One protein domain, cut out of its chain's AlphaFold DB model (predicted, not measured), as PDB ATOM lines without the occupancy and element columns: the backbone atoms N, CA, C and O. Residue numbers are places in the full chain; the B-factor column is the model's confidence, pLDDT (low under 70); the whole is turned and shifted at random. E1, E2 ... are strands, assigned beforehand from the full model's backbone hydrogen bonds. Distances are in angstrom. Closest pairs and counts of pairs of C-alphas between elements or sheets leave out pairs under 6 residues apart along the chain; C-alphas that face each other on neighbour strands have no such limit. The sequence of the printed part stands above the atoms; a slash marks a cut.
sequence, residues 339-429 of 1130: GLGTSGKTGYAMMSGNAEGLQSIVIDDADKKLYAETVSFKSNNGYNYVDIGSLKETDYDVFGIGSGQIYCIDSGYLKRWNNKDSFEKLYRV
ATOM      1  N   GLY A 339      28.997  41.075  41.755       77.25
ATOM      2  CA  GLY A 339      29.015  39.790  42.449       77.25
ATOM      3  C   GLY A 339      30.353  39.043  42.376       77.25
ATOM      4  O   GLY A 339      30.546  38.087  43.121       77.25
ATOM      5  N   LEU A 340      31.287  39.465  41.511       78.31
ATOM      6  CA  LEU A 340      32.634  38.890  41.404       78.31
ATOM      7  C   LEU A 340      33.697  39.672  42.198       78.31
ATOM      8  O   LEU A 340      34.827  39.199  42.326       78.31
ATOM      9  N   GLY A 341      33.348  40.841  42.747       71.94
ATOM     10  CA  GLY A 341      34.225  41.682  43.563       71.94
ATOM     11  C   GLY A 341      33.567  43.016  43.926       71.94
ATOM     12  O   GLY A 341      32.809  43.576  43.151       71.94
ATOM     13  N   THR A 342      33.859  43.583  45.098       62.84
ATOM     14  CA  THR A 342      33.081  44.724  45.632       62.84
ATOM     15  C   THR A 342      33.270  46.053  44.890       62.84
ATOM     16  O   THR A 342      32.574  47.018  45.191       62.84
ATOM     17  N   SER A 343      34.198  46.150  43.932       64.50
ATOM     18  CA  SER A 343      34.421  47.347  43.096       64.50
ATOM     19  C   SER A 343      34.499  48.682  43.853       64.50
ATOM     20  O   SER A 343      33.982  49.712  43.421       64.50
ATOM     21  N   GLY A 344      35.137  48.685  45.026       64.69
ATOM     22  CA  GLY A 344      35.271  49.892  45.849       64.69
ATOM     23  C   GLY A 344      34.028  50.258  46.670       64.69
ATOM     24  O   GLY A 344      34.022  51.315  47.297       64.69
ATOM     25  N   LYS A 345      33.003  49.399  46.706       70.00
ATOM     26  CA  LYS A 345      31.922  49.439  47.699       70.00
ATOM     27  C   LYS A 345      32.361  48.758  48.997       70.00
ATOM     28  O   LYS A 345      33.125  47.790  48.984       70.00
ATOM     29  N   THR A 346      31.867  49.269  50.116       69.88
ATOM     30  CA  THR A 346      31.931  48.623  51.428       69.88
ATOM     31  C   THR A 346      30.914  47.483  51.468       69.88
ATOM     32  O   THR A 346      29.780  47.670  51.048       69.88
ATOM     33  N   GLY A 347      31.312  46.281  51.901       77.12
ATOM     34  CA  GLY A 347      30.373  45.163  52.075       77.12
ATOM     35  C   GLY A 347      30.764  43.840  51.415       77.12
ATOM     36  O   GLY A 347      31.934  43.600  51.116       77.12
ATOM     37  N   TYR A 348      29.767  42.971  51.229       81.69
ATOM     38  CA  TYR A 348      29.902  41.616  50.681       81.69
ATOM     39  C   TYR A 348      29.189  41.497  49.330       81.69
ATOM     40  O   TYR A 348      28.061  41.960  49.174       81.69
ATOM     41  N   ALA A 349      29.848  40.875  48.352       83.31
ATOM     42  CA  ALA A 349      29.339  40.676  46.999       83.31
ATOM     43  C   ALA A 349      28.868  39.232  46.784       83.31
ATOM     44  O   ALA A 349      29.515  38.298  47.255       83.31
ATOM     45  N   MET A 350      27.780  39.048  46.037       81.31
ATOM     46  CA  MET A 350      27.225  37.731  45.712       81.31
ATOM     47  C   MET A 350      26.595  37.691  44.318       81.31
ATOM     48  O   MET A 350      26.202  38.714  43.755       81.31
ATOM     49  N   MET A 351      26.458  36.481  43.778       81.62
ATOM     50  CA  MET A 351      25.674  36.204  42.577       81.62
ATOM     51  C   MET A 351      24.534  35.246  42.918       81.62
ATOM     52  O   MET A 351      24.724  34.329  43.712       81.62
ATOM     53  N   SER A 352      23.366  35.437  42.309       76.50
ATOM     54  CA  SER A 352      22.211  34.553  42.496       76.50
ATOM     55  C   SER A 352      21.430  34.404  41.196       76.50
ATOM     56  O   SER A 352      21.389  35.338  40.400       76.50
ATOM     57  N   GLY A 353      20.847  33.235  40.948       69.75
ATOM     58  CA  GLY A 353      20.135  32.931  39.710       69.75
ATOM     59  C   GLY A 353      18.713  32.463  39.982       69.75
ATOM     60  O   GLY A 353      18.486  31.679  40.899       69.75
ATOM     61  N   ASN A 354      17.762  32.908  39.165       64.62
ATOM     62  CA  ASN A 354      16.373  32.456  39.219       64.62
ATOM     63  C   ASN A 354      15.778  32.259  37.820       64.62
ATOM     64  O   ASN A 354      16.481  32.326  36.812       64.62
ATOM     65  N   ALA A 355      14.472  31.986  37.754       57.97
ATOM     66  CA  ALA A 355      13.763  31.734  36.499       57.97
ATOM     67  C   ALA A 355      13.834  32.898  35.487       57.97
ATOM     68  O   ALA A 355      13.644  32.674  34.292       57.97
ATOM     69  N   GLU A 356      14.104  34.124  35.939       59.97
ATOM     70  CA  GLU A 356      14.172  35.323  35.100       59.97
ATOM     71  C   GLU A 356      15.611  35.697  34.702       59.97
ATOM     72  O   GLU A 356      15.794  36.481  33.769       59.97
ATOM     73  N   GLY A 357      16.639  35.125  35.344       66.75
ATOM     74  CA  GLY A 357      18.037  35.330  34.960       66.75
ATOM     75  C   GLY A 357      19.035  35.323  36.118       66.75
ATOM     76  O   GLY A 357      18.729  34.899  37.232       66.75
ATOM     77  N   LEU A 358      20.257  35.779  35.820       78.94
ATOM     78  CA  LEU A 358      21.361  35.903  36.772       78.94
ATOM     79  C   LEU A 358      21.436  37.332  37.323       78.94
ATOM     80  O   LEU A 358      21.412  38.309  36.573       78.94
ATOM     81  N   GLN A 359      21.575  37.441  38.636       84.44
ATOM     82  CA  GLN A 359      21.659  38.679  39.397       84.44
ATOM     83  C   GLN A 359      23.027  38.799  40.063       84.44
ATOM     84  O   GLN A 359      23.628  37.810  40.486       84.44
ATOM     85  N   SER A 360      23.490  40.033  40.186       87.38
ATOM     86  CA  SER A 360      24.736  40.416  40.841       87.38
ATOM     87  C   SER A 360      24.393  41.440  41.922       87.38
ATOM     88  O   SER A 360      23.692  42.416  41.653       87.38
ATOM     89  N   ILE A 361      24.787  41.158  43.165       86.56
ATOM     90  CA  ILE A 361      24.300  41.860  44.357       86.56
ATOM     91  C   ILE A 361      25.479  42.251  45.250       86.56
ATOM     92  O   ILE A 361      26.418  41.474  45.426       86.56
ATOM     93  N   VAL A 362      25.408  43.435  45.861       88.81
ATOM     94  CA  VAL A 362      26.300  43.852  46.955       88.81
ATOM     95  C   VAL A 362      25.468  44.266  48.158       88.81
ATOM     96  O   VAL A 362      24.532  45.055  48.031       88.81
ATOM     97  N   ILE A 363      25.833  43.742  49.324       87.94
ATOM     98  CA  ILE A 363      25.227  44.063  50.614       87.94
ATOM     99  C   ILE A 363      26.197  44.953  51.378       87.94
ATOM    100  O   ILE A 363      27.270  44.499  51.782       87.94
ATOM    101  N   ASP A 364      25.810  46.206  51.577       89.88
ATOM    102  CA  ASP A 364      26.534  47.167  52.396       89.88
ATOM    103  C   ASP A 364      25.838  47.302  53.750       89.88
ATOM    104  O   ASP A 364      24.874  48.051  53.908       89.88
ATOM    105  N   ASP A 365      26.319  46.538  54.730       85.62
ATOM    106  CA  ASP A 365      25.720  46.518  56.065       85.62
ATOM    107  C   ASP A 365      26.039  47.772  56.888       85.62
ATOM    108  O   ASP A 365      25.283  48.117  57.799       85.62
ATOM    109  N   ALA A 366      27.121  48.483  56.547       87.00
ATOM    110  CA  ALA A 366      27.520  49.708  57.233       87.00
ATOM    111  C   ALA A 366      26.567  50.862  56.898       87.00
ATOM    112  O   ALA A 366      26.115  51.565  57.801       87.00
ATOM    113  N   ASP A 367      26.225  51.002  55.614       88.50
ATOM    114  CA  ASP A 367      25.289  52.021  55.127       88.50
ATOM    115  C   ASP A 367      23.840  51.509  55.022       88.50
ATOM    116  O   ASP A 367      22.948  52.276  54.659       88.50
ATOM    117  N   LYS A 368      23.596  50.229  55.344       90.38
ATOM    118  CA  LYS A 368      22.299  49.537  55.224       90.38
ATOM    119  C   LYS A 368      21.687  49.652  53.826       90.38
ATOM    120  O   LYS A 368      20.501  49.937  53.660       90.38
ATOM    121  N   LYS A 369      22.508  49.381  52.805       91.56
ATOM    122  CA  LYS A 369      22.118  49.403  51.388       91.56
ATOM    123  C   LYS A 369      22.306  48.065  50.688       91.56
ATOM    124  O   LYS A 369      23.331  47.406  50.830       91.56
ATOM    125  N   LEU A 370      21.329  47.712  49.859       91.31
ATOM    126  CA  LEU A 370      21.443  46.649  48.867       91.31
ATOM    127  C   LEU A 370      21.641  47.262  47.496       91.31
ATOM    128  O   LEU A 370      20.865  48.122  47.085       91.31
ATOM    129  N   TYR A 371      22.628  46.759  46.770       90.31
ATOM    130  CA  TYR A 371      22.863  47.074  45.373       90.31
ATOM    131  C   TYR A 371      22.567  45.842  44.525       90.31
ATOM    132  O   TYR A 371      22.992  44.749  44.891       90.31
ATOM    133  N   ALA A 372      21.873  46.006  43.402       89.88
ATOM    134  CA  ALA A 372      21.582  44.920  42.474       89.88
ATOM    135  C   ALA A 372      21.721  45.366  41.014       89.88
ATOM    136  O   ALA A 372      21.380  46.494  40.646       89.88
ATOM    137  N   GLU A 373      22.202  44.447  40.186       90.19
ATOM    138  CA  GLU A 373      22.258  44.553  38.731       90.19
ATOM    139  C   GLU A 373      21.954  43.185  38.103       90.19
ATOM    140  O   GLU A 373      22.165  42.130  38.710       90.19
ATOM    141  N   THR A 374      21.458  43.193  36.869       88.56
ATOM    142  CA  THR A 374      21.184  41.964  36.110       88.56
ATOM    143  C   THR A 374      22.356  41.650  35.198       88.56
ATOM    144  O   THR A 374      22.816  42.521  34.461       88.56
ATOM    145  N   VAL A 375      22.811  40.398  35.200       87.81
ATOM    146  CA  VAL A 375      23.884  39.916  34.328       87.81
ATOM    147  C   VAL A 375      23.268  39.087  33.210       87.81
ATOM    148  O   VAL A 375      22.735  38.001  33.431       87.81
ATOM    149  N   SER A 376      23.344  39.597  31.986       88.25
ATOM    150  CA  SER A 376      22.886  38.896  30.788       88.25
ATOM    151  C   SER A 376      24.060  38.316  30.007       88.25
ATOM    152  O   SER A 376      25.124  38.920  29.904       88.25
ATOM    153  N   PHE A 377      23.853  37.150  29.401       89.69
ATOM    154  CA  PHE A 377      24.857  36.469  28.586       89.69
ATOM    155  C   PHE A 377      24.526  36.633  27.106       89.69
ATOM    156  O   PHE A 377      23.474  36.177  26.648       89.69
ATOM    157  N   LYS A 378      25.403  37.294  26.346       91.81
ATOM    158  CA  LYS A 378      25.158  37.632  24.940       91.81
ATOM    159  C   LYS A 378      26.224  37.049  24.022       91.81
ATOM    160  O   LYS A 378      27.331  36.709  24.428       91.81
ATOM    161  N   SER A 379      25.861  36.928  22.749       89.69
ATOM    162  CA  SER A 379      26.775  36.556  21.674       89.69
ATOM    163  C   SER A 379      26.568  37.501  20.500       89.69
ATOM    164  O   SER A 379      25.432  37.790  20.124       89.69
ATOM    165  N   ASN A 380      27.657  38.004  19.929       85.25
ATOM    166  CA  ASN A 380      27.638  38.818  18.721       85.25
ATOM    167  C   ASN A 380      28.621  38.204  17.732       85.25
ATOM    168  O   ASN A 380      29.813  38.127  18.018       85.25
ATOM    169  N   ASN A 381      28.125  37.737  16.585       82.62
ATOM    170  CA  ASN A 381      28.942  37.143  15.525       82.62
ATOM    171  C   ASN A 381      30.004  36.145  16.040       82.62
ATOM    172  O   ASN A 381      31.136  36.186  15.589       82.62
ATOM    173  N   GLY A 382      29.675  35.271  16.998       79.50
ATOM    174  CA  GLY A 382      30.604  34.246  17.500       79.50
ATOM    175  C   GLY A 382      31.608  34.699  18.570       79.50
ATOM    176  O   GLY A 382      32.469  33.906  18.939       79.50
ATOM    177  N   TYR A 383      31.491  35.926  19.093       91.12
ATOM    178  CA  TYR A 383      32.138  36.352  20.338       91.12
ATOM    179  C   TYR A 383      31.104  36.394  21.472       91.12
ATOM    180  O   TYR A 383      30.060  37.036  21.329       91.12
ATOM    181  N   ASN A 384      31.378  35.691  22.573       94.56
ATOM    182  CA  ASN A 384      30.481  35.553  23.724       94.56
ATOM    183  C   ASN A 384      30.937  36.470  24.863       94.56
ATOM    184  O   ASN A 384      32.067  36.348  25.328       94.56
ATOM    185  N   TYR A 385      30.054  37.340  25.338       93.88
ATOM    186  CA  TYR A 385      30.377  38.411  26.283       93.88
ATOM    187  C   TYR A 385      29.234  38.620  27.287       93.88
ATOM    188  O   TYR A 385      28.156  38.023  27.146       93.88
ATOM    189  N   VAL A 386      29.463  39.443  28.310       93.19
ATOM    190  CA  VAL A 386      28.453  39.777  29.326       93.19
ATOM    191  C   VAL A 386      27.830  41.141  29.045       93.19
ATOM    192  O   VAL A 386      28.464  42.039  28.509       93.19
ATOM    193  N   ASP A 387      26.561  41.299  29.395       90.94
ATOM    194  CA  ASP A 387      25.845  42.570  29.330       90.94
ATOM    195  C   ASP A 387      25.265  42.869  30.707       90.94
ATOM    196  O   ASP A 387      24.409  42.129  31.203       90.94
ATOM    197  N   ILE A 388      25.789  43.916  31.339       89.75
ATOM    198  CA  ILE A 388      25.487  44.266  32.725       89.75
ATOM    199  C   ILE A 388      24.441  45.379  32.724       89.75
ATOM    200  O   ILE A 388      24.622  46.442  32.127       89.75
ATOM    201  N   GLY A 389      23.308  45.109  33.371       86.56
ATOM    202  CA  GLY A 389      22.223  46.067  33.528       86.56
ATOM    203  C   GLY A 389      22.620  47.267  34.388       86.56
ATOM    204  O   GLY A 389      23.644  47.281  35.064       86.56
ATOM    205  N   SER A 390      21.777  48.299  34.400       85.50
ATOM    206  CA  SER A 390      22.032  49.466  35.246       85.50
ATOM    207  C   SER A 390      22.000  49.094  36.728       85.50
ATOM    208  O   SER A 390      20.997  48.546  37.186       85.50
ATOM    209  N   LEU A 391      23.032  49.492  37.472       87.19
ATOM    210  CA  LEU A 391      23.092  49.353  38.923       87.19
ATOM    211  C   LEU A 391      21.953  50.111  39.615       87.19
ATOM    212  O   LEU A 391      21.712  51.291  39.332       87.19
ATOM    213  N   LYS A 392      21.280  49.444  40.553       91.94
ATOM    214  CA  LYS A 392      20.227  50.018  41.397       91.94
ATOM    215  C   LYS A 392      20.513  49.760  42.861       91.94
ATOM    216  O   LYS A 392      21.165  48.779  43.194       91.94
ATOM    217  N   GLU A 393      20.000  50.635  43.718       91.94
ATOM    218  CA  GLU A 393      20.131  50.512  45.166       91.94
ATOM    219  C   GLU A 393      18.783  50.669  45.878       91.94
ATOM    220  O   GLU A 393      17.876  51.338  45.377       91.94
ATOM    221  N   THR A 394      18.663  50.052  47.050       93.38
ATOM    222  CA  THR A 394      17.603  50.307  48.031       93.38
ATOM    223  C   THR A 394      18.209  50.281  49.426       93.38
ATOM    224  O   THR A 394      19.133  49.510  49.685       93.38
ATOM    225  N   ASP A 395      17.662  51.083  50.334       93.38
ATOM    226  CA  ASP A 395      17.900  50.887  51.762       93.38
ATOM    227  C   ASP A 395      17.260  49.554  52.195       93.38
ATOM    228  O   ASP A 395      16.352  49.050  51.514       93.38
ATOM    229  N   TYR A 396      17.748  48.964  53.286       92.19
ATOM    230  CA  TYR A 396      17.147  47.776  53.891       92.19
ATOM    231  C   TYR A 396      17.289  47.759  55.419       92.19
ATOM    232  O   TYR A 396      18.325  48.112  55.974       92.19
ATOM    233  N   ASP A 397      16.252  47.272  56.094       91.19
ATOM    234  CA  ASP A 397      16.267  46.900  57.509       91.19
ATOM    235  C   ASP A 397      16.784  45.458  57.666       91.19
ATOM    236  O   ASP A 397      17.696  45.182  58.447       91.19
ATOM    237  N   VAL A 398      16.228  44.542  56.866       91.69
ATOM    238  CA  VAL A 398      16.625  43.129  56.766       91.69
ATOM    239  C   VAL A 398      16.446  42.628  55.332       91.69
ATOM    240  O   VAL A 398      15.609  43.148  54.593       91.69
ATOM    241  N   PHE A 399      17.223  41.631  54.914       91.44
ATOM    242  CA  PHE A 399      17.133  41.026  53.585       91.44
ATOM    243  C   PHE A 399      17.112  39.498  53.653       91.44
ATOM    244  O   PHE A 399      17.494  38.905  54.658       91.44
ATOM    245  N   GLY A 400      16.653  38.870  52.572       87.00
ATOM    246  CA  GLY A 400      16.606  37.422  52.416       87.00
ATOM    247  C   GLY A 400      16.615  37.030  50.941       87.00
ATOM    248  O   GLY A 400      16.269  37.831  50.071       87.00
ATOM    249  N   ILE A 401      17.026  35.796  50.651       81.75
ATOM    250  CA  ILE A 401      17.042  35.247  49.292       81.75
ATOM    251  C   ILE A 401      16.120  34.036  49.266       81.75
ATOM    252  O   ILE A 401      16.367  33.062  49.968       81.75
ATOM    253  N   GLY A 402      15.079  34.102  48.440       76.31
ATOM    254  CA  GLY A 402      14.120  33.021  48.236       76.31
ATOM    255  C   GLY A 402      14.105  32.621  46.775       76.31
ATOM    256  O   GLY A 402      14.041  33.490  45.909       76.31
ATOM    257  N   SER A 403      14.214  31.327  46.473       73.12
ATOM    258  CA  SER A 403      14.210  30.831  45.088       73.12
ATOM    259  C   SER A 403      15.221  31.521  44.149       73.12
ATOM    260  O   SER A 403      14.960  31.695  42.959       73.12
ATOM    261  N   GLY A 404      16.375  31.942  44.684       73.12
ATOM    262  CA  GLY A 404      17.411  32.665  43.930       73.12
ATOM    263  C   GLY A 404      17.070  34.128  43.607       73.12
ATOM    264  O   GLY A 404      17.674  34.752  42.736       73.12
ATOM    265  N   GLN A 405      16.060  34.680  44.273       81.50
ATOM    266  CA  GLN A 405      15.605  36.055  44.138       81.50
ATOM    267  C   GLN A 405      15.845  36.806  45.449       81.50
ATOM    268  O   GLN A 405      15.495  36.307  46.518       81.50
ATOM    269  N   ILE A 406      16.408  38.016  45.379       86.50
ATOM    270  CA  ILE A 406      16.589  38.862  46.567       86.50
ATOM    271  C   ILE A 406      15.318  39.631  46.935       86.50
ATOM    272  O   ILE A 406      14.656  40.232  46.074       86.50
ATOM    273  N   TYR A 407      15.041  39.631  48.235       90.62
ATOM    274  CA  TYR A 407      13.982  40.367  48.905       90.62
ATOM    275  C   TYR A 407      14.556  41.169  50.072       90.62
ATOM    276  O   TYR A 407      15.554  40.780  50.680       90.62
ATOM    277  N   CYS A 408      13.904  42.271  50.422       93.12
ATOM    278  CA  CYS A 408      14.246  43.028  51.619       93.12
ATOM    279  C   CYS A 408      13.032  43.684  52.260       93.12
ATOM    280  O   CYS A 408      12.013  43.901  51.609       93.12
ATOM    281  N   ILE A 409      13.160  44.015  53.539       93.56
ATOM    282  CA  ILE A 409      12.278  44.952  54.223       93.56
ATOM    283  C   ILE A 409      12.947  46.317  54.202       93.56
ATOM    284  O   ILE A 409      14.098  46.439  54.600       93.56
ATOM    285  N   ASP A 410      12.219  47.335  53.761       90.69
ATOM    286  CA  ASP A 410      12.611  48.736  53.908       90.69
ATOM    287  C   ASP A 410      11.405  49.539  54.377       90.69
ATOM    288  O   ASP A 410      10.382  49.612  53.682       90.69
ATOM    289  N   SER A 411      11.523  50.148  55.558       85.88
ATOM    290  CA  SER A 411      10.529  51.082  56.086       85.88
ATOM    291  C   SER A 411       9.127  50.455  56.176       85.88
ATOM    292  O   SER A 411       8.113  51.110  55.917       85.88
ATOM    293  N   GLY A 412       9.071  49.164  56.529       86.81
ATOM    294  CA  GLY A 412       7.832  48.383  56.637       86.81
ATOM    295  C   GLY A 412       7.261  47.884  55.305       86.81
ATOM    296  O   GLY A 412       6.096  47.499  55.258       86.81
ATOM    297  N   TYR A 413       8.035  47.891  54.218       91.31
ATOM    298  CA  TYR A 413       7.636  47.283  52.946       91.31
ATOM    299  C   TYR A 413       8.522  46.094  52.606       91.31
ATOM    300  O   TYR A 413       9.738  46.255  52.540       91.31
ATOM    301  N   LEU A 414       7.908  44.949  52.300       92.31
ATOM    302  CA  LEU A 414       8.599  43.875  51.596       92.31
ATOM    303  C   LEU A 414       8.804  44.297  50.146       92.31
ATOM    304  O   LEU A 414       7.840  44.586  49.433       92.31
ATOM    305  N   LYS A 415      10.059  44.320  49.717       92.44
ATOM    306  CA  LYS A 415      10.474  44.613  48.354       92.44
ATOM    307  C   LYS A 415      11.188  43.428  47.725       92.44
ATOM    308  O   LYS A 415      11.787  42.616  48.424       92.44
ATOM    309  N   ARG A 416      11.176  43.379  46.396       90.31
ATOM    310  CA  ARG A 416      11.886  42.391  45.577       90.31
ATOM    311  C   ARG A 416      12.619  43.086  44.438       90.31
ATOM    312  O   ARG A 416      12.062  43.980  43.810       90.31
ATOM    313  N   TRP A 417      13.836  42.650  44.127       88.62
ATOM    314  CA  TRP A 417      14.507  43.071  42.892       88.62
ATOM    315  C   TRP A 417      13.801  42.489  41.657       88.62
ATOM    316  O   TRP A 417      13.649  41.280  41.554       88.62
ATOM    317  N   ASN A 418      13.396  43.313  40.695       84.12
ATOM    318  CA  ASN A 418      12.589  42.868  39.552       84.12
ATOM    319  C   ASN A 418      13.384  42.309  38.360       84.12
ATOM    320  O   ASN A 418      12.889  42.310  37.234       84.12
ATOM    321  N   ASN A 419      14.644  41.915  38.579       81.19
ATOM    322  CA  ASN A 419      15.549  41.447  37.525       81.19
ATOM    323  C   ASN A 419      15.816  42.443  36.391       81.19
ATOM    324  O   ASN A 419      16.339  42.058  35.341       81.19
ATOM    325  N   LYS A 420      15.515  43.731  36.577       81.00
ATOM    326  CA  LYS A 420      15.608  44.704  35.491       81.00
ATOM    327  C   LYS A 420      16.205  46.032  35.927       81.00
ATOM    328  O   LYS A 420      17.293  46.390  35.484       81.00
ATOM    329  N   ASP A 421      15.467  46.798  36.717       83.25
ATOM    330  CA  ASP A 421      15.774  48.208  36.955       83.25
ATOM    331  C   ASP A 421      15.185  48.796  38.246       83.25
ATOM    332  O   ASP A 421      15.399  49.988  38.502       83.25
ATOM    333  N   SER A 422      14.495  48.014  39.084       87.25
ATOM    334  CA  SER A 422      13.964  48.523  40.352       87.25
ATOM    335  C   SER A 422      13.738  47.454  41.431       87.25
ATOM    336  O   SER A 422      13.602  46.264  41.149       87.25
ATOM    337  N   PHE A 423      13.681  47.908  42.687       89.25
ATOM    338  CA  PHE A 423      13.149  47.132  43.808       89.25
ATOM    339  C   PHE A 423      11.654  47.436  43.963       89.25
ATOM    340  O   PHE A 423      11.270  48.509  44.437       89.25
ATOM    341  N   GLU A 424      10.816  46.493  43.546       89.62
ATOM    342  CA  GLU A 424       9.355  46.593  43.560       89.62
ATOM    343  C   GLU A 424       8.809  46.339  44.962       89.62
ATOM    344  O   GLU A 424       9.257  45.415  45.639       89.62
ATOM    345  N   LYS A 425       7.831  47.139  45.403       90.56
ATOM    346  CA  LYS A 425       7.114  46.913  46.667       90.56
ATOM    347  C   LYS A 425       6.038  45.855  46.453       90.56
ATOM    348  O   LYS A 425       5.215  46.012  45.562       90.56
ATOM    349  N   LEU A 426       6.025  44.832  47.298       86.75
ATOM    350  CA  LEU A 426       5.056  43.739  47.242       86.75
ATOM    351  C   LEU A 426       3.961  43.928  48.295       86.75
ATOM    352  O   LEU A 426       2.790  44.078  47.961       86.75
ATOM    353  N   TYR A 427       4.356  43.999  49.567       87.44
ATOM    354  CA  TYR A 427       3.429  44.088  50.696       87.44
ATOM    355  C   TYR A 427       3.907  45.085  51.731       87.44
ATOM    356  O   TYR A 427       5.095  45.418  51.800       87.44
ATOM    357  N   ARG A 428       2.982  45.521  52.580       90.06
ATOM    358  CA  ARG A 428       3.300  46.276  53.784       90.06
ATOM    359  C   ARG A 428       3.205  45.364  55.001       90.06
ATOM    360  O   ARG A 428       2.226  44.641  55.161       90.06
ATOM    361  N   VAL A 429       4.212  45.446  55.855       90.62
ATOM    362  CA  VAL A 429       4.308  44.759  57.146       90.62
ATOM    363  C   VAL A 429       4.514  45.794  58.251       90.62
ATOM    364  O   VAL A 429       4.766  46.976  57.984       90.62
TER     365      VAL A 429
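This is residues 339 to 429 of the 1130 residues of the protein "Esterase PHB depolymerase" of Clostridium sp. DL-VIII (UniProt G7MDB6). Two strongly twisted sheets, E1 to E5 and E6 to E9, lie partly face to face as a small sandwich, and a long two-stranded arm, residues 375 to 380 of E3 with E4, reaches away from it and makes much of the length. The 91 printed residues hold nine named strands, E1 to E9 in chain order, and no named helix: all strand. One sheet is branched; the other runs E6 - E7 - E8 - E9, all antiparallel. The whole is compact, with a radius of gyration of the C-alphas of 13.7 A, yet elongated, spanning 49 by 28 by 19 A.

E1, residues 348 to 354, begins at C-alpha (29.902, 41.616, 50.681) and is 20.0 A long. E2, 357 to 364, measures 22.7 A and E3, 369 to 380, 34.8 A. E4 is 383 to 388, E5 392 to 395, E6 398 to 402, E7 405 to 410 and E8 413 to 417. E9, 423 to 428, ends at C-alpha (3.300, 46.276, 53.784).

E1 E2 E3 E4 form a meander, each strand the antiparallel neighbour of the one before, as do E6 E7 E8 E9. N 350 and O 361 of E1 and E2 are 2.8 A apart. E2 lies on one side of E3, with N 371 to O 362 at 2.8 A; E4 and E5 lie on the other side, with N 387 to O 376 at 2.8 A and N 370 to O 394 at 2.8 A. In the second sheet, N 407 to O 400, N 415 to O 408 and N 426 to O 414 are each 2.8 A. Between the sheets, the closest C-alphas of E1 and E7, Asn 354 and Gln 405, are 6.1 A apart.

The farthest C-alphas, of Asn 381 and Val 429, are 49.0 A apart. The printed part has no cut, and its links between strands are tight. Residues 342 to 344, 346 and 353 to 357 have pLDDT under 70.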